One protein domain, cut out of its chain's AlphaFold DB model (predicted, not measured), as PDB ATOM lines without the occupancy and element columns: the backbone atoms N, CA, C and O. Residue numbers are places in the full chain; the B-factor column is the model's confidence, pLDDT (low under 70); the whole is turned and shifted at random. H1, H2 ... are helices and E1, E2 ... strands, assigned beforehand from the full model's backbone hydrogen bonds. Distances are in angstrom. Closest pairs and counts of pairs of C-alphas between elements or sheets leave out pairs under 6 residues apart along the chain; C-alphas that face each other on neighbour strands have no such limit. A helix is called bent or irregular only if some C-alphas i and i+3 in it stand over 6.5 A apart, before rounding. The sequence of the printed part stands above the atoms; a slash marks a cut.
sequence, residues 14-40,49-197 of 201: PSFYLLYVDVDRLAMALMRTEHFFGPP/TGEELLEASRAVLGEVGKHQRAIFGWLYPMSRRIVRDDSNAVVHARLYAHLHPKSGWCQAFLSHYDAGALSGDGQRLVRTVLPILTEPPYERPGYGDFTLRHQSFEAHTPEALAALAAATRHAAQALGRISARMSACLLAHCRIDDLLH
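AT A GLANCE: This is residues 14 to 40 and 49 to 197 of the 201 residues of an uncharacterized protein of Halobellus sp. Atlit-31R (UniProt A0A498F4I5). What shape do these coordinates make? Three long helices run side by side, with H1 between H2 and H5; on the side of H2 turned away from H1 lie the short helix H4 and the hairpin of E1 and E2. H3 packs by its residues 96 to 99 on residues 72 to 79 of H2, and the short H6 sits by the first residues of H1. What are the counts and the size? The printed part has 176 residues, mostly helix by class, in the order H1 H2 H3 H4 E1 E2 H5 H6, with one antiparallel sheet, E1 - E2. It is compact, with a radius of gyration of the C-alphas of 18.1 A and spans of 51 by 40 by 27 A.

IN THESE COORDINATES: Where does the first helix lie? H1, residues 14 to 37, begins at C-alpha 14, (164.471, -86.242, 119.090), and is 34.5 A long. What follows it? H2 is residues 50 to 79, 42.3 A; H3, residues 86 to 99, is irregular, with C-alphas 87 and 90 8.3 A apart; H4 is residues 104 to 112. E1 is residues 124 to 129 and E2 residues 149 to 154. What comes last? H5, residues 158 to 189, is 46.2 A long, and H6, residues 192 to 196, ends at C-alpha 196, (167.085, -87.385, 126.916).

HOW THE PARTS SIT: What does H1 touch? H1 touches H2 at a shallow tilt of 24 degrees, opposite ways, closest at the C-alphas of Leu 26 and His 67, 5.4 A. It touches H5 at a shallow tilt of 22 degrees, opposite ways, closest at the C-alphas of Glu 34 and Ala 165, 4.6 A; H2 and H5 are apart. What else does H2, the hub, meet? It touches H3 at a steep tilt of 50 degrees, closest at the C-alphas of Tyr 76 and Leu 99, 5.3 A. It only just touches H4, with 3 pairs of C-alphas within 8 A, while H3 and H4 touch only at the corner. How do the strands pair? In the hairpin E1 and E2, N 127 and O 151 are 2.9 A apart, within hydrogen-bond range. What of the helix backbones? Every O i to N i+4 pair is within hydrogen-bond range in H1, H4, H5 and H6, against 24 of 26 in H2 and 8 of 10 in H3.

THE WHOLE: How far does it reach? The two C-alphas farthest apart are those of Thr 49 and Asp 86, 54.6 A. Is there a cut? Residues 41 to 48 are not printed, and C-alphas 40 and 49 are 15.4 A apart across the cut. Which links are long, and where is confidence low? The links H4 to E1 and E1 to E2 are long. The mean pLDDT of the printed part is 82.5; residue 40, residues 80 to 88, residue 134, residues 136 to 137 and residues 139 to 147 are under 70.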
ATOM      1  N   PRO A  14     163.214 -86.894 119.455       86.56
ATOM      2  CA  PRO A  14     164.471 -86.242 119.090       86.56
ATOM      3  C   PRO A  14     164.511 -85.763 117.636       86.56
ATOM      4  O   PRO A  14     164.950 -84.650 117.363       86.56
ATOM      5  N   SER A  15     164.025 -86.563 116.680       85.31
ATOM      6  CA  SER A  15     164.002 -86.149 115.267       85.31
ATOM      7  C   SER A  15     162.994 -85.034 115.015       85.31
ATOM      8  O   SER A  15     163.268 -84.138 114.221       85.31
ATOM      9  N   PHE A  16     161.847 -85.064 115.699       85.94
ATOM     10  CA  PHE A  16     160.871 -83.979 115.620       85.94
ATOM     11  C   PHE A  16     161.436 -82.678 116.203       85.94
ATOM     12  O   PHE A  16     161.271 -81.616 115.605       85.94
ATOM     13  N   TYR A  17     162.137 -82.757 117.337       88.50
ATOM     14  CA  TYR A  17     162.796 -81.613 117.959       88.50
ATOM     15  C   TYR A  17     163.893 -81.025 117.063       88.50
ATOM     16  O   TYR A  17     163.926 -79.816 116.859       88.50
ATOM     17  N   LEU A  18     164.746 -81.859 116.461       90.50
ATOM     18  CA  LEU A  18     165.778 -81.385 115.529       90.50
ATOM     19  C   LEU A  18     165.167 -80.727 114.284       90.50
ATOM     20  O   LEU A  18     165.615 -79.656 113.879       90.50
ATOM     21  N   LEU A  19     164.088 -81.301 113.739       90.62
ATOM     22  CA  LEU A  19     163.316 -80.663 112.674       90.62
ATOM     23  C   LEU A  19     162.763 -79.300 113.119       90.62
ATOM     24  O   LEU A  19     162.848 -78.341 112.359       90.62
ATOM     25  N   TYR A  20     162.207 -79.202 114.332       91.12
ATOM     26  CA  TYR A  20     161.723 -77.939 114.895       91.12
ATOM     27  C   TYR A  20     162.848 -76.899 114.980       91.12
ATOM     28  O   TYR A  20     162.672 -75.779 114.504       91.12
ATOM     29  N   VAL A  21     164.012 -77.281 115.510       92.94
ATOM     30  CA  VAL A  21     165.182 -76.401 115.623       92.94
ATOM     31  C   VAL A  21     165.633 -75.902 114.249       92.94
ATOM     32  O   VAL A  21     165.913 -74.715 114.098       92.94
ATOM     33  N   ASP A  22     165.681 -76.761 113.230       94.81
ATOM     34  CA  ASP A  22     166.074 -76.327 111.884       94.81
ATOM     35  C   ASP A  22     165.007 -75.454 111.201       94.81
ATOM     36  O   ASP A  22     165.363 -74.522 110.478       94.81
ATOM     37  N   VAL A  23     163.713 -75.680 111.466       92.88
ATOM     38  CA  VAL A  23     162.623 -74.785 111.027       92.88
ATOM     39  C   VAL A  23     162.747 -73.405 111.676       92.88
ATOM     40  O   VAL A  23     162.610 -72.392 110.987       92.88
ATOM     41  N   ASP A  24     163.034 -73.352 112.975       92.00
ATOM     42  CA  ASP A  24     163.232 -72.102 113.711       92.00
ATOM     43  C   ASP A  24     164.473 -71.341 113.215       92.00
ATOM     44  O   ASP A  24     164.413 -70.152 112.890       92.00
ATOM     45  N   ARG A  25     165.587 -72.055 113.017       94.31
ATOM     46  CA  ARG A  25     166.812 -71.491 112.435       94.31
ATOM     47  C   ARG A  25     166.619 -70.993 111.008       94.31
ATOM     48  O   ARG A  25     167.166 -69.942 110.671       94.31
ATOM     49  N   LEU A  26     165.822 -71.683 110.189       94.88
ATOM     50  CA  LEU A  26     165.456 -71.194 108.860       94.88
ATOM     51  C   LEU A  26     164.655 -69.889 108.947       94.88
ATOM     52  O   LEU A  26     164.932 -68.962 108.190       94.88
ATOM     53  N   ALA A  27     163.694 -69.786 109.872       91.81
ATOM     54  CA  ALA A  27     162.941 -68.549 110.075       91.81
ATOM     55  C   ALA A  27     163.872 -67.387 110.469       91.81
ATOM     56  O   ALA A  27     163.778 -66.303 109.893       91.81
ATOM     57  N   MET A  28     164.831 -67.626 111.370       91.38
ATOM     58  CA  MET A  28     165.859 -66.640 111.724       91.38
ATOM     59  C   MET A  28     166.770 -66.270 110.551       91.38
ATOM     60  O   MET A  28     167.094 -65.095 110.383       91.38
ATOM     61  N   ALA A  29     167.182 -67.242 109.735       93.75
ATOM     62  CA  ALA A  29     167.986 -66.985 108.543       93.75
ATOM     63  C   ALA A  29     167.237 -66.085 107.553       93.75
ATOM     64  O   ALA A  29     167.802 -65.100 107.091       93.75
ATOM     65  N   LEU A  30     165.947 -66.343 107.321       92.94
ATOM     66  CA  LEU A  30     165.114 -65.501 106.462       92.94
ATOM     67  C   LEU A  30     164.948 -64.083 107.022       92.94
ATOM     68  O   LEU A  30     165.034 -63.134 106.256       92.94
ATOM     69  N   MET A  31     164.787 -63.903 108.337       90.19
ATOM     70  CA  MET A  31     164.754 -62.554 108.925       90.19
ATOM     71  C   MET A  31     166.068 -61.790 108.697       90.19
ATOM     72  O   MET A  31     166.045 -60.600 108.393       90.19
ATOM     73  N   ARG A  32     167.225 -62.467 108.783       90.19
ATOM     74  CA  ARG A  32     168.525 -61.851 108.453       90.19
ATOM     75  C   ARG A  32     168.629 -61.497 106.972       90.19
ATOM     76  O   ARG A  32     169.104 -60.417 106.645       90.19
ATOM     77  N   THR A  33     168.166 -62.379 106.089       89.62
ATOM     78  CA  THR A  33     168.108 -62.127 104.643       89.62
ATOM     79  C   THR A  33     167.198 -60.943 104.315       89.62
ATOM     80  O   THR A  33     167.576 -60.087 103.522       89.62
ATOM     81  N   GLU A  34     166.026 -60.853 104.949       89.31
ATOM     82  CA  GLU A  34     165.120 -59.710 104.810       89.31
ATOM     83  C   GLU A  34     165.816 -58.420 105.233       89.31
ATOM     84  O   GLU A  34     165.757 -57.433 104.510       89.31
ATOM     85  N   HIS A  35     166.480 -58.428 106.389       87.19
ATOM     86  CA  HIS A  35     167.175 -57.254 106.891       87.19
ATOM     87  C   HIS A  35     168.324 -56.822 105.966       87.19
ATOM     88  O   HIS A  35     168.492 -55.630 105.734       87.19
ATOM     89  N   PHE A  36     169.065 -57.781 105.401       86.69
ATOM     90  CA  PHE A  36     170.161 -57.518 104.467       86.69
ATOM     91  C   PHE A  36     169.691 -56.879 103.151       86.69
ATOM     92  O   PHE A  36     170.317 -55.940 102.675       86.69
ATOM     93  N   PHE A  37     168.597 -57.377 102.566       83.62
ATOM     94  CA  PHE A  37     168.050 -56.845 101.308       83.62
ATOM     95  C   PHE A  37     167.029 -55.716 101.506       83.62
ATOM     96  O   PHE A  37     166.542 -55.138 100.535       83.62
ATOM     97  N   GLY A  38     166.663 -55.429 102.753       80.62
ATOM     98  CA  GLY A  38     165.770 -54.342 103.113       80.62
ATOM     99  C   GLY A  38     166.452 -52.974 103.033       80.62
ATOM    100  O   GLY A  38     167.666 -52.878 102.855       80.62
ATOM    101  N   PRO A  39     165.677 -51.888 103.173       71.94
ATOM    102  CA  PRO A  39     166.249 -50.553 103.263       71.94
ATOM    103  C   PRO A  39     167.227 -50.458 104.453       71.94
ATOM    104  O   PRO A  39     166.966 -51.053 105.506       71.94
ATOM    105  N   PRO A  40     168.341 -49.715 104.309       68.19
ATOM    106  CA  PRO A  40     169.336 -49.578 105.366       68.19
ATOM    107  C   PRO A  40     168.718 -48.958 106.625       68.19
ATOM    108  O   PRO A  40     167.933 -48.016 106.547       68.19
ATOM    109  N   THR A  49     181.547 -52.614  98.634       77.94
ATOM    110  CA  THR A  49     182.055 -53.019  97.319       77.94
ATOM    111  C   THR A  49     181.263 -54.210  96.761       77.94
ATOM    112  O   THR A  49     180.577 -54.927  97.493       77.94
ATOM    113  N   GLY A  50     181.366 -54.461  95.449       77.19
ATOM    114  CA  GLY A  50     180.692 -55.601  94.810       77.19
ATOM    115  C   GLY A  50     181.115 -56.961  95.381       77.19
ATOM    116  O   GLY A  50     180.282 -57.851  95.534       77.19
ATOM    117  N   GLU A  51     182.385 -57.107  95.765       82.00
ATOM    118  CA  GLU A  51     182.914 -58.332  96.376       82.00
ATOM    119  C   GLU A  51     182.408 -58.528  97.813       82.00
ATOM    120  O   GLU A  51     181.976 -59.624  98.172       82.00
ATOM    121  N   GLU A  52     182.367 -57.461  98.615       82.56
ATOM    122  CA  GLU A  52     181.800 -57.505  99.970       82.56
ATOM    123  C   GLU A  52     180.303 -57.837  99.944       82.56
ATOM    124  O   GLU A  52     179.832 -58.652 100.740       82.56
ATOM    125  N   LEU A  53     179.554 -57.261  98.998       80.12
ATOM    126  CA  LEU A  53     178.141 -57.579  98.783       80.12
ATOM    127  C   LEU A  53     177.938 -59.032  98.362       80.12
ATOM    128  O   LEU A  53     177.028 -59.697  98.863       80.12
ATOM    129  N   LEU A  54     178.781 -59.533  97.456       85.75
ATOM    130  CA  LEU A  54     178.745 -60.920  97.017       85.75
ATOM    131  C   LEU A  54     178.933 -61.867  98.204       85.75
ATOM    132  O   LEU A  54     178.096 -62.748  98.415       85.75
ATOM    133  N   GLU A  55     179.989 -61.671  98.990       88.69
ATOM    134  CA  GLU A  55     180.312 -62.556 100.109       88.69
ATOM    135  C   GLU A  55     179.264 -62.472 101.224       88.69
ATOM    136  O   GLU A  55     178.784 -63.499 101.710       88.69
ATOM    137  N   ALA A  56     178.801 -61.264 101.558       86.62
ATOM    138  CA  ALA A  56     177.723 -61.081 102.524       86.62
ATOM    139  C   ALA A  56     176.414 -61.742 102.052       86.62
ATOM    140  O   ALA A  56     175.745 -62.417 102.839       86.62
ATOM    141  N   SER A  57     176.075 -61.621 100.761       89.19
ATOM    142  CA  SER A  57     174.884 -62.264 100.190       89.19
ATOM    143  C   SER A  57     174.975 -63.792 100.249       89.19
ATOM    144  O   SER A  57     174.010 -64.447 100.648       89.19
ATOM    145  N   ARG A  58     176.151 -64.361  99.934       90.88
ATOM    146  CA  ARG A  58     176.428 -65.799 100.056       90.88
ATOM    147  C   ARG A  58     176.315 -66.269 101.494       90.88
ATOM    148  O   ARG A  58     175.759 -67.337 101.726       90.88
ATOM    149  N   ALA A  59     176.792 -65.485 102.456       91.25
ATOM    150  CA  ALA A  59     176.690 -65.837 103.863       91.25
ATOM    151  C   ALA A  59     175.223 -65.904 104.323       91.25
ATOM    152  O   ALA A  59     174.800 -66.904 104.911       91.25
ATOM    153  N   VAL A  60     174.412 -64.878 104.023       91.62
ATOM    154  CA  VAL A  60     173.013 -64.846 104.490       91.62
ATOM    155  C   VAL A  60     172.128 -65.869 103.773       91.62
ATOM    156  O   VAL A  60     171.340 -66.552 104.427       91.62
ATOM    157  N   LEU A  61     172.268 -66.030 102.454       91.75
ATOM    158  CA  LEU A  61     171.490 -67.004 101.676       91.75
ATOM    159  C   LEU A  61     172.032 -68.433 101.822       91.75
ATOM    160  O   LEU A  61     171.261 -69.394 101.813       91.75
ATOM    161  N   GLY A  62     173.332 -68.598 102.053       93.12
ATOM    162  CA  GLY A  62     173.952 -69.890 102.342       93.12
ATOM    163  C   GLY A  62     173.376 -70.541 103.600       93.12
ATOM    164  O   GLY A  62     173.079 -71.739 103.589       93.12
ATOM    165  N   GLU A  63     173.114 -69.757 104.652       93.75
ATOM    166  CA  GLU A  63     172.428 -70.252 105.856       93.75
ATOM    167  C   GLU A  63     170.974 -70.667 105.568       93.75
ATOM    168  O   GLU A  63     170.517 -71.692 106.082       93.75
ATOM    169  N   VAL A  64     170.259 -69.950 104.691       93.44
ATOM    170  CA  VAL A  64     168.918 -70.359 104.226       93.44
ATOM    171  C   VAL A  64     168.995 -71.726 103.540       93.44
ATOM    172  O   VAL A  64     168.270 -72.650 103.923       93.44
ATOM    173  N   GLY A  65     169.917 -71.896 102.586       92.25
ATOM    174  CA  GLY A  65     170.099 -73.157 101.864       92.25
ATOM    175  C   GLY A  65     170.488 -74.320 102.781       92.25
ATOM    176  O   GLY A  65     169.942 -75.418 102.669       92.25
ATOM    177  N   LYS A  66     171.382 -74.078 103.743       93.44
ATOM    178  CA  LYS A  66     171.795 -75.052 104.763       93.44
ATOM    179  C   LYS A  66     170.612 -75.558 105.587       93.44
ATOM    180  O   LYS A  66     170.432 -76.772 105.688       93.44
ATOM    181  N   HIS A  67     169.789 -74.662 106.135       93.62
ATOM    182  CA  HIS A  67     168.638 -75.079 106.942       93.62
ATOM    183  C   HIS A  67     167.537 -75.726 106.098       93.62
ATOM    184  O   HIS A  67     166.935 -76.701 106.540       93.62
ATOM    185  N   GLN A  68     167.321 -75.282 104.857       91.19
ATOM    186  CA  GLN A  68     166.396 -75.957 103.939       91.19
ATOM    187  C   GLN A  68     166.821 -77.402 103.646       91.19
ATOM    188  O   GLN A  68     165.983 -78.305 103.699       91.19
ATOM    189  N   ARG A  69     168.115 -77.648 103.395       91.19
ATOM    190  CA  ARG A  69     168.651 -79.008 103.211       91.19
ATOM    191  C   ARG A  69     168.518 -79.857 104.473       91.19
ATOM    192  O   ARG A  69     168.091 -81.006 104.371       91.19
ATOM    193  N   ALA A  70     168.806 -79.294 105.649       91.56
ATOM    194  CA  ALA A  70     168.644 -79.992 106.926       91.56
ATOM    195  C   ALA A  70     167.182 -80.402 107.174       91.56
ATOM    196  O   ALA A  70     166.901 -81.577 107.410       91.56
ATOM    197  N   ILE A  71     166.236 -79.469 107.004       90.44
ATOM    198  CA  ILE A  71     164.793 -79.742 107.081       90.44
ATOM    199  C   ILE A  71     164.418 -80.870 106.123       90.44
ATOM    200  O   ILE A  71     163.762 -81.822 106.536       90.44
ATOM    201  N   PHE A  72     164.857 -80.813 104.865       87.19
ATOM    202  CA  PHE A  72     164.554 -81.857 103.885       87.19
ATOM    203  C   PHE A  72     165.101 -83.231 104.302       87.19
ATOM    204  O   PHE A  72     164.398 -84.238 104.182       87.19
ATOM    205  N   GLY A  73     166.308 -83.261 104.876       85.31
ATOM    206  CA  GLY A  73     166.911 -84.456 105.466       85.31
ATOM    207  C   GLY A  73     166.082 -85.053 106.605       85.31
ATOM    208  O   GLY A  73     165.947 -86.273 106.680       85.31
ATOM    209  N   TRP A  74     165.455 -84.217 107.438       86.44
ATOM    210  CA  TRP A  74     164.532 -84.659 108.489       86.44
ATOM    211  C   TRP A  74     163.155 -85.066 107.959       86.44
ATOM    212  O   TRP A  74     162.540 -85.998 108.475       86.44
ATOM    213  N   LEU A  75     162.655 -84.417 106.909       81.88
ATOM    214  CA  LEU A  75     161.327 -84.698 106.361       81.88
ATOM    215  C   LEU A  75     161.191 -86.139 105.864       81.88
ATOM    216  O   LEU A  75     160.129 -86.736 106.042       81.88
ATOM    217  N   TYR A  76     162.239 -86.735 105.293       78.06
ATOM    218  CA  TYR A  76     162.187 -88.129 104.847       78.06
ATOM    219  C   TYR A  76     161.935 -89.143 105.983       78.06
ATOM    220  O   TYR A  76     160.919 -89.847 105.919       78.06
ATOM    221  N   PRO A  77     162.783 -89.255 107.028       75.56
ATOM    222  CA  PRO A  77     162.560 -90.201 108.119       75.56
ATOM    223  C   PRO A  77     161.252 -89.925 108.864       75.56
ATOM    224  O   PRO A  77     160.585 -90.873 109.274       75.56
ATOM    225  N   MET A  78     160.845 -88.657 108.975       76.88
ATOM    226  CA  MET A  78     159.556 -88.290 109.562       76.88
ATOM    227  C   MET A  78     158.387 -88.756 108.688       76.88
ATOM    228  O   MET A  78     157.452 -89.367 109.195       76.88
ATOM    229  N   SER A  79     158.459 -88.573 107.365       72.94
ATOM    230  CA  SER A  79     157.401 -88.993 106.433       72.94
ATOM    231  C   SER A  79     157.129 -90.500 106.454       72.94
ATOM    232  O   SER A  79     156.001 -90.915 106.204       72.94
ATOM    233  N   ARG A  80     158.134 -91.321 106.792       69.25
ATOM    234  CA  ARG A  80     157.978 -92.776 106.948       69.25
ATOM    235  C   ARG A  80     157.186 -93.176 108.194       69.25
ATOM    236  O   ARG A  80     156.664 -94.283 108.220       69.25
ATOM    237  N   ARG A  81     157.146 -92.308 109.208       64.69
ATOM    238  CA  ARG A  81     156.484 -92.536 110.503       64.69
ATOM    239  C   ARG A  81     155.093 -91.900 110.578       64.69
ATOM    240  O   ARG A  81     154.346 -92.172 111.510       64.69
ATOM    241  N   ILE A  82     154.733 -91.055 109.610       61.59
ATOM    242  CA  ILE A  82     153.383 -90.496 109.512       61.59
ATOM    243  C   ILE A  82     152.446 -91.600 109.014       61.59
ATOM    244  O   ILE A  82     152.604 -92.104 107.900       61.59
ATOM    245  N   VAL A  83     151.460 -91.961 109.838       52.00
ATOM    246  CA  VAL A  83     150.365 -92.857 109.449       52.00
ATOM    247  C   VAL A  83     149.651 -92.246 108.244       52.00
ATOM    248  O   VAL A  83     149.226 -91.092 108.300       52.00
ATOM    249  N   ARG A  84     149.568 -93.003 107.141       54.84
ATOM    250  CA  ARG A  84     148.894 -92.574 105.910       54.84
ATOM    251  C   ARG A  84     147.449 -92.205 106.238       54.84
ATOM    252  O   ARG A  84     146.664 -93.063 106.621       54.84
ATOM    253  N   ASP A  85     147.125 -90.931 106.084       57.72
ATOM    254  CA  ASP A  85     145.748 -90.471 105.997       57.72
ATOM    255  C   ASP A  85     145.332 -90.566 104.524       57.72
ATOM    256  O   ASP A  85     145.897 -89.877 103.665       57.72
ATOM    257  N   ASP A  86     144.376 -91.445 104.225       60.62
ATOM    258  CA  ASP A  86     143.903 -91.697 102.860       60.62
ATOM    259  C   ASP A  86     143.336 -90.431 102.196       60.62
ATOM    260  O   ASP A  86     143.414 -90.290 100.972       60.62
ATOM    261  N   SER A  87     142.882 -89.444 102.983       60.25
ATOM    262  CA  SER A  87     142.432 -88.140 102.471       60.25
ATOM    263  C   SER A  87     143.546 -87.313 101.808       60.25
ATOM    264  O   SER A  87     143.262 -86.364 101.079       60.25
ATOM    265  N   ASN A  88     144.820 -87.675 102.018       66.94
ATOM    266  CA  ASN A  88     145.993 -86.988 101.470       66.94
ATOM    267  C   ASN A  88     146.939 -87.915 100.685       66.94
ATOM    268  O   ASN A  88     148.116 -87.582 100.498       66.94
ATOM    269  N   ALA A  89     146.448 -89.050 100.174       72.31
ATOM    270  CA  ALA A  89     147.262 -90.033  99.446       72.31
ATOM    271  C   ALA A  89     148.080 -89.416  98.291       72.31
ATOM    272  O   ALA A  89     149.260 -89.730  98.124       72.31
ATOM    273  N   VAL A  90     147.487 -88.473  97.547       77.44
ATOM    274  CA  VAL A  90     148.138 -87.734  96.448       77.44
ATOM    275  C   VAL A  90     149.342 -86.926  96.939       77.44
ATOM    276  O   VAL A  90     150.422 -86.985  96.347       77.44
ATOM    277  N   VAL A  91     149.184 -86.185  98.038       74.62
ATOM    278  CA  VAL A  91     150.263 -85.347  98.579       74.62
ATOM    279  C   VAL A  91     151.361 -86.217  99.187       74.62
ATOM    280  O   VAL A  91     152.541 -85.928  99.002       74.62
ATOM    281  N   HIS A  92     150.994 -87.322  99.840       74.56
ATOM    282  CA  HIS A  92     151.952 -88.311 100.329       74.56
ATOM    283  C   HIS A  92     152.762 -88.951  99.196       74.56
ATOM    284  O   HIS A  92     153.982 -89.052  99.317       74.56
ATOM    285  N   ALA A  93     152.120 -89.346  98.092       76.94
ATOM    286  CA  ALA A  93     152.803 -89.909  96.927       76.94
ATOM    287  C   ALA A  93     153.802 -88.909  96.327       76.94
ATOM    288  O   ALA A  93     154.967 -89.249  96.113       76.94
ATOM    289  N   ARG A  94     153.378 -87.648  96.159       78.38
ATOM    290  CA  ARG A  94     154.249 -86.561  95.696       78.38
ATOM    291  C   ARG A  94     155.431 -86.342  96.636       78.38
ATOM    292  O   ARG A  94     156.568 -86.313  96.177       78.38
ATOM    293  N   LEU A  95     155.193 -86.201  97.939       77.50
ATOM    294  CA  LEU A  95     156.266 -86.014  98.919       77.50
ATOM    295  C   LEU A  95     157.256 -87.172  98.890       77.50
ATOM    296  O   LEU A  95     158.460 -86.949  98.876       77.50
ATOM    297  N   TYR A  96     156.758 -88.403  98.832       77.69
ATOM    298  CA  TYR A  96     157.602 -89.586  98.807       77.69
ATOM    299  C   TYR A  96     158.476 -89.649  97.542       77.69
ATOM    300  O   TYR A  96     159.648 -90.006  97.645       77.69
ATOM    301  N   ALA A  97     157.964 -89.242  96.373       79.00
ATOM    302  CA  ALA A  97     158.752 -89.168  95.137       79.00
ATOM    303  C   ALA A  97     159.951 -88.199  95.243       79.00
ATOM    304  O   ALA A  97     161.025 -88.484  94.709       79.00
ATOM    305  N   HIS A  98     159.801 -87.091  95.979       81.62
ATOM    306  CA  HIS A  98     160.858 -86.086  96.147       81.62
ATOM    307  C   HIS A  98     161.783 -86.367  97.335       81.62
ATOM    308  O   HIS A  98     162.985 -86.167  97.225       81.62
ATOM    309  N   LEU A  99     161.240 -86.820  98.469       83.81
ATOM    310  CA  LEU A  99     161.982 -86.998  99.724       83.81
ATOM    311  C   LEU A  99     162.815 -88.280  99.754       83.81
ATOM    312  O   LEU A  99     163.717 -88.402 100.580       83.81
ATOM    313  N   HIS A 100     162.518 -89.264  98.902       82.38
ATOM    314  CA  HIS A 100     163.222 -90.542  98.937       82.38
ATOM    315  C   HIS A 100     164.737 -90.347  98.706       82.38
ATOM    316  O   HIS A 100     165.103 -89.802  97.673       82.38
ATOM    317  N   PRO A 101     165.648 -90.836  99.575       82.75
ATOM    318  CA  PRO A 101     167.096 -90.600  99.466       82.75
ATOM    319  C   PRO A 101     167.719 -91.111  98.169       82.75
ATOM    320  O   PRO A 101     168.782 -90.669  97.752       82.75
ATOM    321  N   LYS A 102     167.053 -92.087  97.547       82.56
ATOM    322  CA  LYS A 102     167.451 -92.635  96.253       82.56
ATOM    323  C   LYS A 102     166.784 -91.960  95.044       82.56
ATOM    324  O   LYS A 102     166.978 -92.400  93.924       82.56
ATOM    325  N   SER A 103     165.941 -90.957  95.275       82.19
ATOM    326  CA  SER A 103     165.395 -90.108  94.217       82.19
ATOM    327  C   SER A 103     166.506 -89.196  93.714       82.19
ATOM    328  O   SER A 103     167.171 -88.552  94.532       82.19
ATOM    329  N   GLY A 104     166.672 -89.090  92.393       82.25
ATOM    330  CA  GLY A 104     167.599 -88.116  91.815       82.25
ATOM    331  C   GLY A 104     167.292 -86.685  92.276       82.25
ATOM    332  O   GLY A 104     168.206 -85.879  92.416       82.25
ATOM    333  N   TRP A 105     166.023 -86.387  92.599       85.81
ATOM    334  CA  TRP A 105     165.601 -85.066  93.071       85.81
ATOM    335  C   TRP A 105     166.216 -84.774  94.433       85.81
ATOM    336  O   TRP A 105     166.829 -83.732  94.634       85.81
ATOM    337  N   CYS A 106     166.071 -85.725  95.361       86.25
ATOM    338  CA  CYS A 106     166.594 -85.626  96.721       86.25
ATOM    339  C   CYS A 106     168.113 -85.461  96.702       86.25
ATOM    340  O   CYS A 106     168.652 -84.577  97.361       86.25
ATOM    341  N   GLN A 107     168.797 -86.273  95.894       86.44
ATOM    342  CA  GLN A 107     170.251 -86.222  95.767       86.44
ATOM    343  C   GLN A 107     170.725 -84.888  95.184       86.44
ATOM    344  O   GLN A 107     171.641 -84.277  95.738       86.44
ATOM    345  N   ALA A 108     170.066 -84.397  94.129       86.38
ATOM    346  CA  ALA A 108     170.376 -83.102  93.534       86.38
ATOM    347  C   ALA A 108     170.104 -81.948  94.512       86.38
ATOM    348  O   ALA A 108     170.931 -81.048  94.644       86.38
ATOM    349  N   PHE A 109     168.991 -81.998  95.249       88.19
ATOM    350  CA  PHE A 109     168.661 -80.998  96.262       88.19
ATOM    351  C   PHE A 109     169.697 -80.968  97.387       88.19
ATOM    352  O   PHE A 109     170.236 -79.918  97.717       88.19
ATOM    353  N   LEU A 110     170.030 -82.121  97.963       88.12
ATOM    354  CA  LEU A 110     170.964 -82.182  99.087       88.12
ATOM    355  C   LEU A 110     172.406 -81.828  98.691       88.12
ATOM    356  O   LEU A 110     173.138 -81.310  99.530       88.12
ATOM    357  N   SER A 111     172.803 -82.068  97.438       86.94
ATOM    358  CA  SER A 111     174.193 -81.869  96.993       86.94
ATOM    359  C   SER A 111     174.441 -80.514  96.332       86.94
ATOM    360  O   SER A 111     175.534 -79.968  96.451       86.94
ATOM    361  N   HIS A 112     173.447 -79.971  95.625       85.31
ATOM    362  CA  HIS A 112     173.652 -78.840  94.715       85.31
ATOM    363  C   HIS A 112     172.666 -77.691  94.915       85.31
ATOM    364  O   HIS A 112     172.802 -76.662  94.259       85.31
ATOM    365  N   TYR A 113     171.661 -77.837  95.783       88.00
ATOM    366  CA  TYR A 113     170.723 -76.748  96.013       88.00
ATOM    367  C   TYR A 113     171.425 -75.546  96.640       88.00
ATOM    368  O   TYR A 113     171.990 -75.642  97.731       88.00
ATOM    369  N   ASP A 114     171.294 -74.409  95.972       88.88
ATOM    370  CA  ASP A 114     171.715 -73.101  96.443       88.88
ATOM    371  C   ASP A 114     170.496 -72.170  96.516       88.88
ATOM    372  O   ASP A 114     169.794 -71.980  95.514       88.88
ATOM    373  N   ALA A 115     170.244 -71.611  97.704       89.69
ATOM    374  CA  ALA A 115     169.165 -70.650  97.934       89.69
ATOM    375  C   ALA A 115     169.424 -69.317  97.214       89.69
ATOM    376  O   ALA A 115     168.473 -68.593  96.904       89.69
ATOM    377  N   GLY A 116     170.689 -69.047  96.891       89.31
ATOM    378  CA  GLY A 116     171.126 -68.048  95.937       89.31
ATOM    379  C   GLY A 116     172.317 -67.231  96.415       89.31
ATOM    380  O   GLY A 116     172.731 -67.297  97.567       89.31
ATOM    381  N   ALA A 117     172.838 -66.411  95.513       89.00
ATOM    382  CA  ALA A 117     173.850 -65.403  95.790       89.00
ATOM    383  C   ALA A 117     173.706 -64.259  94.786       89.00
ATOM    384  O   ALA A 117     173.182 -64.457  93.682       89.00
ATOM    385  N   LEU A 118     174.177 -63.067  95.152       88.94
ATOM    386  CA  LEU A 118     174.374 -62.022  94.155       88.94
ATOM    387  C   LEU A 118     175.443 -62.464  93.137       88.94
ATOM    388  O   LEU A 118     176.271 -63.328  93.414       88.94
ATOM    389  N   SER A 119     175.417 -61.905  91.934       86.94
ATOM    390  CA  SER A 119     176.520 -61.982  90.978       86.94
ATOM    391  C   SER A 119     177.677 -61.089  91.436       86.94
ATOM    392  O   SER A 119     177.493 -60.204  92.267       86.94
ATOM    393  N   GLY A 120     178.887 -61.306  90.906       79.44
ATOM    394  CA  GLY A 120     180.073 -60.537  91.322       79.44
ATOM    395  C   GLY A 120     180.012 -59.036  91.015       79.44
ATOM    396  O   GLY A 120     180.712 -58.252  91.641       79.44
ATOM    397  N   ASP A 121     179.142 -58.628  90.092       81.88
ATOM    398  CA  ASP A 121     178.819 -57.228  89.793       81.88
ATOM    399  C   ASP A 121     177.655 -56.674  90.649       81.88
ATOM    400  O   ASP A 121     177.238 -55.528  90.471       81.88
ATOM    401  N   GLY A 122     177.089 -57.491  91.544       79.62
ATOM    402  CA  GLY A 122     175.939 -57.159  92.388       79.62
ATOM    403  C   GLY A 122     174.616 -56.996  91.634       79.62
ATOM    404  O   GLY A 122     173.600 -56.680  92.249       79.62
ATOM    405  N   GLN A 123     174.591 -57.198  90.313       84.88
ATOM    406  CA  GLN A 123     173.446 -56.811  89.485       84.88
ATOM    407  C   GLN A 123     172.303 -57.820  89.507       84.88
ATOM    408  O   GLN A 123     171.158 -57.480  89.179       84.88
ATOM    409  N   ARG A 124     172.609 -59.079  89.827       90.19
ATOM    410  CA  ARG A 124     171.679 -60.197  89.707       90.19
ATOM    411  C   ARG A 124     171.705 -61.081  90.936       90.19
ATOM    412  O   ARG A 124     172.767 -61.373  91.459       90.19
ATOM    413  N   LEU A 125     170.544 -61.582  91.336       89.62
ATOM    414  CA  LEU A 125     170.423 -62.696  92.268       89.62
ATOM    415  C   LEU A 125     170.284 -63.989  91.465       89.62
ATOM    416  O   LEU A 125     169.324 -64.137  90.707       89.62
ATOM    417  N   VAL A 126     171.204 -64.931  91.651       90.12
ATOM    418  CA  VAL A 126     171.168 -66.249  91.004       90.12
ATOM    419  C   VAL A 126     170.878 -67.308  92.053       90.12
ATOM    420  O   VAL A 126     171.513 -67.317  93.100       90.12
ATOM    421  N   ARG A 127     169.943 -68.219  91.775       89.44
ATOM    422  CA  ARG A 127     169.621 -69.351  92.658       89.44
ATOM    423  C   ARG A 127     169.418 -70.642  91.889       89.44
ATOM    424  O   ARG A 127     169.117 -70.627  90.692       89.44
ATOM    425  N   THR A 128     169.501 -71.757  92.600       89.69
ATOM    426  CA  THR A 128     169.162 -73.072  92.057       89.69
ATOM    427  C   THR A 128     167.657 -73.313  92.151       89.69
ATOM    428  O   THR A 128     167.016 -73.031  93.164       89.69
ATOM    429  N   VAL A 129     167.082 -73.867  91.088       84.25
ATOM    430  CA  VAL A 129     165.682 -74.275  91.015       84.25
ATOM    431  C   VAL A 129     165.620 -75.736  90.605       84.25
ATOM    432  O   VAL A 129     166.136 -76.140  89.562       84.25
ATOM    433  N   LEU A 130     164.937 -76.520  91.432       77.94
ATOM    434  CA  LEU A 130     164.609 -77.904  91.140       77.94
ATOM    435  C   LEU A 130     163.114 -77.995  90.818       77.94
ATOM    436  O   LEU A 130     162.300 -77.489  91.595       77.94
ATOM    437  N   PRO A 131     162.734 -78.599  89.679       76.62
ATOM    438  CA  PRO A 131     161.333 -78.733  89.308       76.62
ATOM    439  C   PRO A 131     160.608 -79.591  90.345       76.62
ATOM    440  O   PRO A 131     161.103 -80.643  90.744       76.62
ATOM    441  N   ILE A 132     159.440 -79.139  90.791       75.69
ATOM    442  CA  ILE A 132     158.564 -79.919  91.669       75.69
ATOM    443  C   ILE A 132     157.581 -80.666  90.769       75.69
ATOM    444  O   ILE A 132     156.953 -80.048  89.913       75.69
ATOM    445  N   LEU A 133     157.419 -81.976  90.961       72.19
ATOM    446  CA  LEU A 133     156.391 -82.749  90.262       72.19
ATOM    447  C   LEU A 133     155.012 -82.286  90.748       72.19
ATOM    448  O   LEU A 133     154.604 -82.573  91.878       72.19
ATOM    449  N   THR A 134     154.313 -81.525  89.910       69.81
ATOM    450  CA  THR A 134     152.995 -80.952  90.213       69.81
ATOM    451  C   THR A 134     151.837 -81.762  89.648       69.81
ATOM    452  O   THR A 134     150.722 -81.609  90.145       69.81
ATOM    453  N   GLU A 135     152.093 -82.650  88.688       72.88
ATOM    454  CA  GLU A 135     151.075 -83.423  87.971       72.88
ATOM    455  C   GLU A 135     151.317 -84.937  88.100       72.88
ATOM    456  O   GLU A 135     152.470 -85.367  88.194       72.88
ATOM    457  N   PRO A 136     150.250 -85.754  88.162       65.62
ATOM    458  CA  PRO A 136     150.366 -87.205  88.096       65.62
ATOM    459  C   PRO A 136     150.745 -87.679  86.674       65.62
ATOM    460  O   PRO A 136     150.366 -87.025  85.704       65.62
ATOM    461  N   PRO A 137     151.408 -88.843  86.531       68.56
ATOM    462  CA  PRO A 137     151.803 -89.765  87.595       68.56
ATOM    463  C   PRO A 137     153.041 -89.271  88.369       68.56
ATOM    464  O   PRO A 137     154.043 -88.868  87.789       68.56
ATOM    465  N   TYR A 138     152.984 -89.322  89.710       70.62
ATOM    466  CA  TYR A 138     154.100 -88.945  90.598       70.62
ATOM    467  C   TYR A 138     155.127 -90.074  90.689       70.62
ATOM    468  O   TYR A 138     155.399 -90.612  91.769       70.62
ATOM    469  N   GLU A 139     155.637 -90.497  89.541       65.56
ATOM    470  CA  GLU A 139     156.663 -91.523  89.490       65.56
ATOM    471  C   GLU A 139     157.894 -91.048  90.252       65.56
ATOM    472  O   GLU A 139     158.216 -89.855  90.297       65.56
ATOM    473  N   ARG A 140     158.576 -91.993  90.907       63.84
ATOM    474  CA  ARG A 140     159.874 -91.682  91.498       63.84
ATOM    475  C   ARG A 140     160.764 -91.281  90.333       63.84
ATOM    476  O   ARG A 140     160.964 -92.115  89.449       63.84
ATOM    477  N   PRO A 141     161.281 -90.052  90.306       62.09
ATOM    478  CA  PRO A 141     162.132 -89.673  89.207       62.09
ATOM    479  C   PRO A 141     163.375 -90.572  89.236       62.09
ATOM    480  O   PRO A 141     163.875 -90.919  90.315       62.09
ATOM    481  N   GLY A 142     163.776 -91.033  88.050       58.91
ATOM    482  CA  GLY A 142     164.797 -92.060  87.864       58.91
ATOM    483  C   GLY A 142     166.143 -91.723  88.511       58.91
ATOM    484  O   GLY A 142     166.409 -90.598  88.937       58.91
ATOM    485  N   TYR A 143     167.005 -92.736  88.595       54.28
ATOM    486  CA  TYR A 143     168.397 -92.552  88.994       54.28
ATOM    487  C   TYR A 143     169.160 -91.934  87.817       54.28
ATOM    488  O   TYR A 143     169.427 -92.636  86.848       54.28
ATOM    489  N   GLY A 144     169.478 -90.639  87.914       54.22
ATOM    490  CA  GLY A 144     170.039 -89.834  86.814       54.22
ATOM    491  C   GLY A 144     168.947 -89.489  85.793       54.22
ATOM    492  O   GLY A 144     168.236 -90.363  85.326       54.22
ATOM    493  N   ASP A 145     168.618 -88.254  85.447       57.22
ATOM    494  CA  ASP A 145     169.265 -86.964  85.607       57.22
ATOM    495  C   ASP A 145     168.242 -85.970  86.156       57.22
ATOM    496  O   ASP A 145     167.144 -85.825  85.614       57.22
ATOM    497  N   PHE A 146     168.602 -85.229  87.204       65.25
ATOM    498  CA  PHE A 146     167.922 -83.968  87.471       65.25
ATOM    499  C   PHE A 146     168.705 -82.846  86.827       65.25
ATOM    500  O   PHE A 146     169.809 -82.519  87.256       65.25
ATOM    501  N   THR A 147     168.105 -82.219  85.820       65.75
ATOM    502  CA  THR A 147     168.631 -80.969  85.286       65.75
ATOM    503  C   THR A 147     168.395 -79.874  86.319       65.75
ATOM    504  O   THR A 147     167.283 -79.354  86.456       65.75
ATOM    505  N   LEU A 148     169.446 -79.538  87.066       71.50
ATOM    506  CA  LEU A 148     169.486 -78.328  87.875       71.50
ATOM    507  C   LEU A 148     169.275 -77.140  86.943       71.50
ATOM    508  O   LEU A 148     169.985 -76.972  85.951       71.50
ATOM    509  N   ARG A 149     168.260 -76.336  87.240       82.88
ATOM    510  CA  ARG A 149     168.041 -75.071  86.549       82.88
ATOM    511  C   ARG A 149     168.539 -73.958  87.446       82.88
ATOM    512  O   ARG A 149     168.418 -74.038  88.667       82.88
ATOM    513  N   HIS A 150     169.037 -72.898  86.833       85.69
ATOM    514  CA  HIS A 150     169.325 -71.666  87.543       85.69
ATOM    515  C   HIS A 150     168.285 -70.623  87.170       85.69
ATOM    516  O   HIS A 150     167.870 -70.524  86.014       85.69
ATOM    517  N   GLN A 151     167.846 -69.865  88.165       87.44
ATOM    518  CA  GLN A 151     167.004 -68.700  87.961       87.44
ATOM    519  C   GLN A 151     167.802 -67.467  88.355       87.44
ATOM    520  O   GLN A 151     168.411 -67.446  89.424       87.44
ATOM    521  N   SER A 152     167.790 -66.465  87.482       89.62
ATOM    522  CA  SER A 152     168.429 -65.176  87.705       89.62
ATOM    523  C   SER A 152     167.361 -64.093  87.758       89.62
ATOM    524  O   SER A 152     166.455 -64.083  86.927       89.62
ATOM    525  N   PHE A 153     167.498 -63.175  88.702       86.19
ATOM    526  CA  PHE A 153     166.653 -61.992  88.840       86.19
ATOM    527  C   PHE A 153     167.534 -60.756  88.842       86.19
ATOM    528  O   PHE A 153     168.653 -60.813  89.346       86.19
ATOM    529  N   GLU A 154     167.045 -59.649  88.303       86.88
ATOM    530  CA  GLU A 154     167.694 -58.356  88.504       86.88
ATOM    531  C   GLU A 154     167.564 -57.958  89.976       86.88
ATOM    532  O   GLU A 154     166.497 -58.117  90.564       86.88
ATOM    533  N   ALA A 155     168.661 -57.504  90.579       81.69
ATOM    534  CA  ALA A 155     168.741 -57.126  91.992       81.69
ATOM    535  C   ALA A 155     169.352 -55.727  92.195       81.69
ATOM    536  O   ALA A 155     169.581 -55.313  93.325       81.69
ATOM    537  N   HIS A 156     169.619 -54.998  91.108       77.25
ATOM    538  CA  HIS A 156     170.252 -53.679  91.141       77.25
ATOM    539  C   HIS A 156     169.268 -52.523  91.343       77.25
ATOM    540  O   HIS A 156     169.692 -51.391  91.569       77.25
ATOM    541  N   THR A 157     167.964 -52.784  91.243       79.88
ATOM    542  CA  THR A 157     166.936 -51.764  91.447       79.88
ATOM    543  C   THR A 157     166.405 -51.809  92.883       79.88
ATOM    544  O   THR A 157     166.227 -52.900  93.442       79.88
ATOM    545  N   PRO A 158     166.102 -50.648  93.496       79.50
ATOM    546  CA  PRO A 158     165.452 -50.593  94.805       79.50
ATOM    547  C   PRO A 158     164.147 -51.400  94.859       79.50
ATOM    548  O   PRO A 158     163.858 -52.051  95.863       79.50
ATOM    549  N   GLU A 159     163.376 -51.416  93.769       84.19
ATOM    550  CA  GLU A 159     162.120 -52.159  93.658       84.19
ATOM    551  C   GLU A 159     162.343 -53.674  93.721       84.19
ATOM    552  O   GLU A 159     161.585 -54.382  94.390       84.19
ATOM    553  N   ALA A 160     163.387 -54.184  93.059       83.12
ATOM    554  CA  ALA A 160     163.708 -55.606  93.083       83.12
ATOM    555  C   ALA A 160     164.174 -56.064  94.470       83.12
ATOM    556  O   ALA A 160     163.737 -57.111  94.956       83.12
ATOM    557  N   LEU A 161     165.005 -55.258  95.138       81.12
ATOM    558  CA  LEU A 161     165.444 -55.514  96.511       81.12
ATOM    559  C   LEU A 161     164.263 -55.486  97.490       81.12
ATOM    560  O   LEU A 161     164.109 -56.399  98.305       81.12
ATOM    561  N   ALA A 162     163.355 -54.517  97.343       82.62
ATOM    562  CA  ALA A 162     162.129 -54.449  98.135       82.62
ATOM    563  C   ALA A 162     161.215 -55.666  97.904       82.62
ATOM    564  O   ALA A 162     160.670 -56.219  98.865       82.62
ATOM    565  N   ALA A 163     161.071 -56.129  96.657       85.38
ATOM    566  CA  ALA A 163     160.302 -57.331  96.334       85.38
ATOM    567  C   ALA A 163     160.928 -58.598  96.946       85.38
ATOM    568  O   ALA A 163     160.208 -59.441  97.491       85.38
ATOM    569  N   LEU A 164     162.258 -58.717  96.916       84.38
ATOM    570  CA  LEU A 164     162.993 -59.814  97.547       84.38
ATOM    571  C   LEU A 164     162.826 -59.805  99.072       84.38
ATOM    572  O   LEU A 164     162.522 -60.846  99.664       84.38
ATOM    573  N   ALA A 165     162.961 -58.640  99.708       85.94
ATOM    574  CA  ALA A 165     162.730 -58.477 101.139       85.94
ATOM    575  C   ALA A 165     161.283 -58.849 101.514       85.94
ATOM    576  O   ALA A 165     161.061 -59.621 102.448       85.94
ATOM    577  N   ALA A 166     160.293 -58.397 100.737       87.69
ATOM    578  CA  ALA A 166     158.884 -58.731 100.954       87.69
ATOM    579  C   ALA A 166     158.599 -60.237 100.802       87.69
ATOM    580  O   ALA A 166     157.901 -60.823 101.637       87.69
ATOM    581  N   ALA A 167     159.158 -60.889  99.778       87.81
ATOM    582  CA  ALA A 167     159.027 -62.334  99.585       87.81
ATOM    583  C   ALA A 167     159.667 -63.120 100.742       87.81
ATOM    584  O   ALA A 167     159.078 -64.076 101.255       87.81
ATOM    585  N   THR A 168     160.841 -62.676 101.195       88.75
ATOM    586  CA  THR A 168     161.564 -63.269 102.328       88.75
ATOM    587  C   THR A 168     160.768 -63.130 103.626       88.75
ATOM    588  O   THR A 168     160.573 -64.119 104.336       88.75
ATOM    589  N   ARG A 169     160.200 -61.946 103.888       89.12
ATOM    590  CA  ARG A 169     159.295 -61.697 105.020       89.12
ATOM    591  C   ARG A 169     158.081 -62.619 104.989       89.12
ATOM    592  O   ARG A 169     157.725 -63.213 106.006       89.12
ATOM    593  N   HIS A 170     157.443 -62.767 103.828       90.00
ATOM    594  CA  HIS A 170     156.279 -63.641 103.684       90.00
ATOM    595  C   HIS A 170     156.630 -65.101 104.011       90.00
ATOM    596  O   HIS A 170     155.891 -65.778 104.735       90.00
ATOM    597  N   ALA A 171     157.780 -65.579 103.526       89.50
ATOM    598  CA  ALA A 171     158.283 -66.912 103.841       89.50
ATOM    599  C   ALA A 171     158.584 -67.073 105.342       89.50
ATOM    600  O   ALA A 171     158.160 -68.064 105.943       89.50
ATOM    601  N   ALA A 172     159.233 -66.084 105.967       88.69
ATOM    602  CA  ALA A 172     159.519 -66.081 107.402       88.69
ATOM    603  C   ALA A 172     158.231 -66.136 108.241       88.69
ATOM    604  O   ALA A 172     158.128 -66.940 109.164       88.69
ATOM    605  N   GLN A 173     157.200 -65.365 107.879       89.88
ATOM    606  CA  GLN A 173     155.894 -65.398 108.549       89.88
ATOM    607  C   GLN A 173     155.194 -66.756 108.402       89.88
ATOM    608  O   GLN A 173     154.599 -67.264 109.358       89.88
ATOM    609  N   ALA A 174     155.248 -67.361 107.211       88.94
ATOM    610  CA  ALA A 174     154.696 -68.694 106.985       88.94
ATOM    611  C   ALA A 174     155.413 -69.759 107.827       88.94
ATOM    612  O   ALA A 174     154.747 -70.595 108.444       88.94
ATOM    613  N   LEU A 175     156.744 -69.690 107.913       89.38
ATOM    614  CA  LEU A 175     157.542 -70.571 108.764       89.38
ATOM    615  C   LEU A 175     157.310 -70.317 110.250       89.38
ATOM    616  O   LEU A 175     157.190 -71.284 110.992       89.38
ATOM    617  N   GLY A 176     157.131 -69.068 110.681       87.81
ATOM    618  CA  GLY A 176     156.783 -68.734 112.064       87.81
ATOM    619  C   GLY A 176     155.478 -69.399 112.510       87.81
ATOM    620  O   GLY A 176     155.411 -69.980 113.592       87.81
ATOM    621  N   ARG A 177     154.459 -69.435 111.638       89.19
ATOM    622  CA  ARG A 177     153.211 -70.179 111.905       89.19
ATOM    623  C   ARG A 177     153.436 -71.689 112.018       89.19
ATOM    624  O   ARG A 177     152.762 -72.345 112.810       89.19
ATOM    625  N   ILE A 178     154.345 -72.252 111.224       88.56
ATOM    626  CA  ILE A 178     154.701 -73.678 111.297       88.56
ATOM    627  C   ILE A 178     155.476 -73.961 112.590       88.56
ATOM    628  O   ILE A 178     155.086 -74.869 113.321       88.56
ATOM    629  N   SER A 179     156.492 -73.154 112.904       89.31
ATOM    630  CA  SER A 179     157.302 -73.240 114.125       89.31
ATOM    631  C   SER A 179     156.427 -73.174 115.378       89.31
ATOM    632  O   SER A 179     156.498 -74.062 116.224       89.31
ATOM    633  N   ALA A 180     155.494 -72.217 115.447       89.31
ATOM    634  CA  ALA A 180     154.554 -72.097 116.562       89.31
ATOM    635  C   ALA A 180     153.685 -73.354 116.740       89.31
ATOM    636  O   ALA A 180     153.492 -73.828 117.858       89.31
ATOM    637  N   ARG A 181     153.192 -73.942 115.640       88.69
ATOM    638  CA  ARG A 181     152.410 -75.191 115.691       88.69
ATOM    639  C   ARG A 181     153.253 -76.387 116.131       88.69
ATOM    640  O   ARG A 181     152.764 -77.219 116.888       88.69
ATOM    641  N   MET A 182     154.495 -76.481 115.662       88.12
ATOM    642  CA  MET A 182     155.424 -77.535 116.073       88.12
ATOM    643  C   MET A 182     155.791 -77.415 117.554       88.12
ATOM    644  O   MET A 182     155.753 -78.413 118.266       88.12
ATOM    645  N   SER A 183     156.076 -76.198 118.019       89.38
ATOM    646  CA  SER A 183     156.357 -75.900 119.425       89.38
ATOM    647  C   SER A 183     155.166 -76.252 120.320       89.38
ATOM    648  O   SER A 183     155.327 -76.989 121.288       89.38
ATOM    649  N   ALA A 184     153.948 -75.845 119.948       89.19
ATOM    650  CA  ALA A 184     152.742 -76.220 120.685       89.19
ATOM    651  C   ALA A 184     152.553 -77.748 120.765       89.19
ATOM    652  O   ALA A 184     152.167 -78.263 121.810       89.19
ATOM    653  N   CYS A 185     152.864 -78.478 119.686       84.81
ATOM    654  CA  CYS A 185     152.830 -79.943 119.671       84.81
ATOM    655  C   CYS A 185     153.866 -80.554 120.629       84.81
ATOM    656  O   CYS A 185     153.520 -81.432 121.415       84.81
ATOM    657  N   LEU A 186     155.112 -80.060 120.606       85.56
ATOM    658  CA  LEU A 186     156.167 -80.482 121.535       85.56
ATOM    659  C   LEU A 186     155.746 -80.249 122.987       85.56
ATOM    660  O   LEU A 186     155.786 -81.175 123.784       85.56
ATOM    661  N   LEU A 187     155.274 -79.049 123.320       87.44
ATOM    662  CA  LEU A 187     154.876 -78.708 124.688       87.44
ATOM    663  C   LEU A 187     153.675 -79.523 125.184       87.44
ATOM    664  O   LEU A 187     153.582 -79.814 126.374       87.44
ATOM    665  N   ALA A 188     152.757 -79.896 124.290       86.06
ATOM    666  CA  ALA A 188     151.581 -80.679 124.652       86.06
ATOM    667  C   ALA A 188     151.873 -82.179 124.838       86.06
ATOM    668  O   ALA A 188     151.118 -82.855 125.540       86.06
ATOM    669  N   HIS A 189     152.914 -82.714 124.191       83.44
ATOM    670  CA  HIS A 189     153.065 -84.165 124.014       83.44
ATOM    671  C   HIS A 189     154.467 -84.729 124.286       83.44
ATOM    672  O   HIS A 189     154.589 -85.945 124.403       83.44
ATOM    673  N   CYS A 190     155.499 -83.892 124.398       82.06
ATOM    674  CA  CYS A 190     156.885 -84.301 124.620       82.06
ATOM    675  C   CYS A 190     157.359 -83.831 125.997       82.06
ATOM    676  O   CYS A 190     157.377 -82.633 126.290       82.06
ATOM    677  N   ARG A 191     157.793 -84.765 126.841       83.88
ATOM    678  CA  ARG A 191     158.511 -84.460 128.083       83.88
ATOM    679  C   ARG A 191     160.001 -84.330 127.791       83.88
ATOM    680  O   ARG A 191     160.493 -84.811 126.774       83.88
ATOM    681  N   ILE A 192     160.734 -83.691 128.700       82.38
ATOM    682  CA  ILE A 192     162.192 -83.584 128.571       82.38
ATOM    683  C   ILE A 192     162.866 -84.964 128.585       82.38
ATOM    684  O   ILE A 192     163.794 -85.196 127.816       82.38
ATOM    685  N   ASP A 193     162.335 -85.905 129.367       82.31
ATOM    686  CA  ASP A 193     162.837 -87.281 129.426       82.31
ATOM    687  C   ASP A 193     162.710 -88.000 128.077       82.31
ATOM    688  O   ASP A 193     163.604 -88.756 127.714       82.31
ATOM    689  N   ASP A 194     161.677 -87.696 127.282       79.94
ATOM    690  CA  ASP A 194     161.494 -88.271 125.941       79.94
ATOM    691  C   ASP A 194     162.582 -87.803 124.949       79.94
ATOM    692  O   ASP A 194     162.839 -88.459 123.934       79.94
ATOM    693  N   LEU A 195     163.235 -86.667 125.232       79.88
ATOM    694  CA  LEU A 195     164.376 -86.153 124.465       79.88
ATOM    695  C   LEU A 195     165.709 -86.726 124.960       79.88
ATOM    696  O   LEU A 195     166.599 -86.980 124.149       79.88
ATOM    697  N   LEU A 196     165.853 -86.905 126.277       78.44
ATOM    698  CA  LEU A 196     167.085 -87.385 126.916       78.44
ATOM    699  C   LEU A 196     167.240 -88.908 126.827       78.44
ATOM    700  O   LEU A 196     168.352 -89.422 126.696       78.44
ATOM    701  N   HIS A 197     166.121 -89.624 126.867       76.88
ATOM    702  CA  HIS A 197     166.040 -91.076 126.837       76.88
ATOM    703  C   HIS A 197     165.030 -91.493 125.770       76.88
ATOM    704  O   HIS A 197     163.912 -91.885 126.103       76.88
TER     705      HIS A 197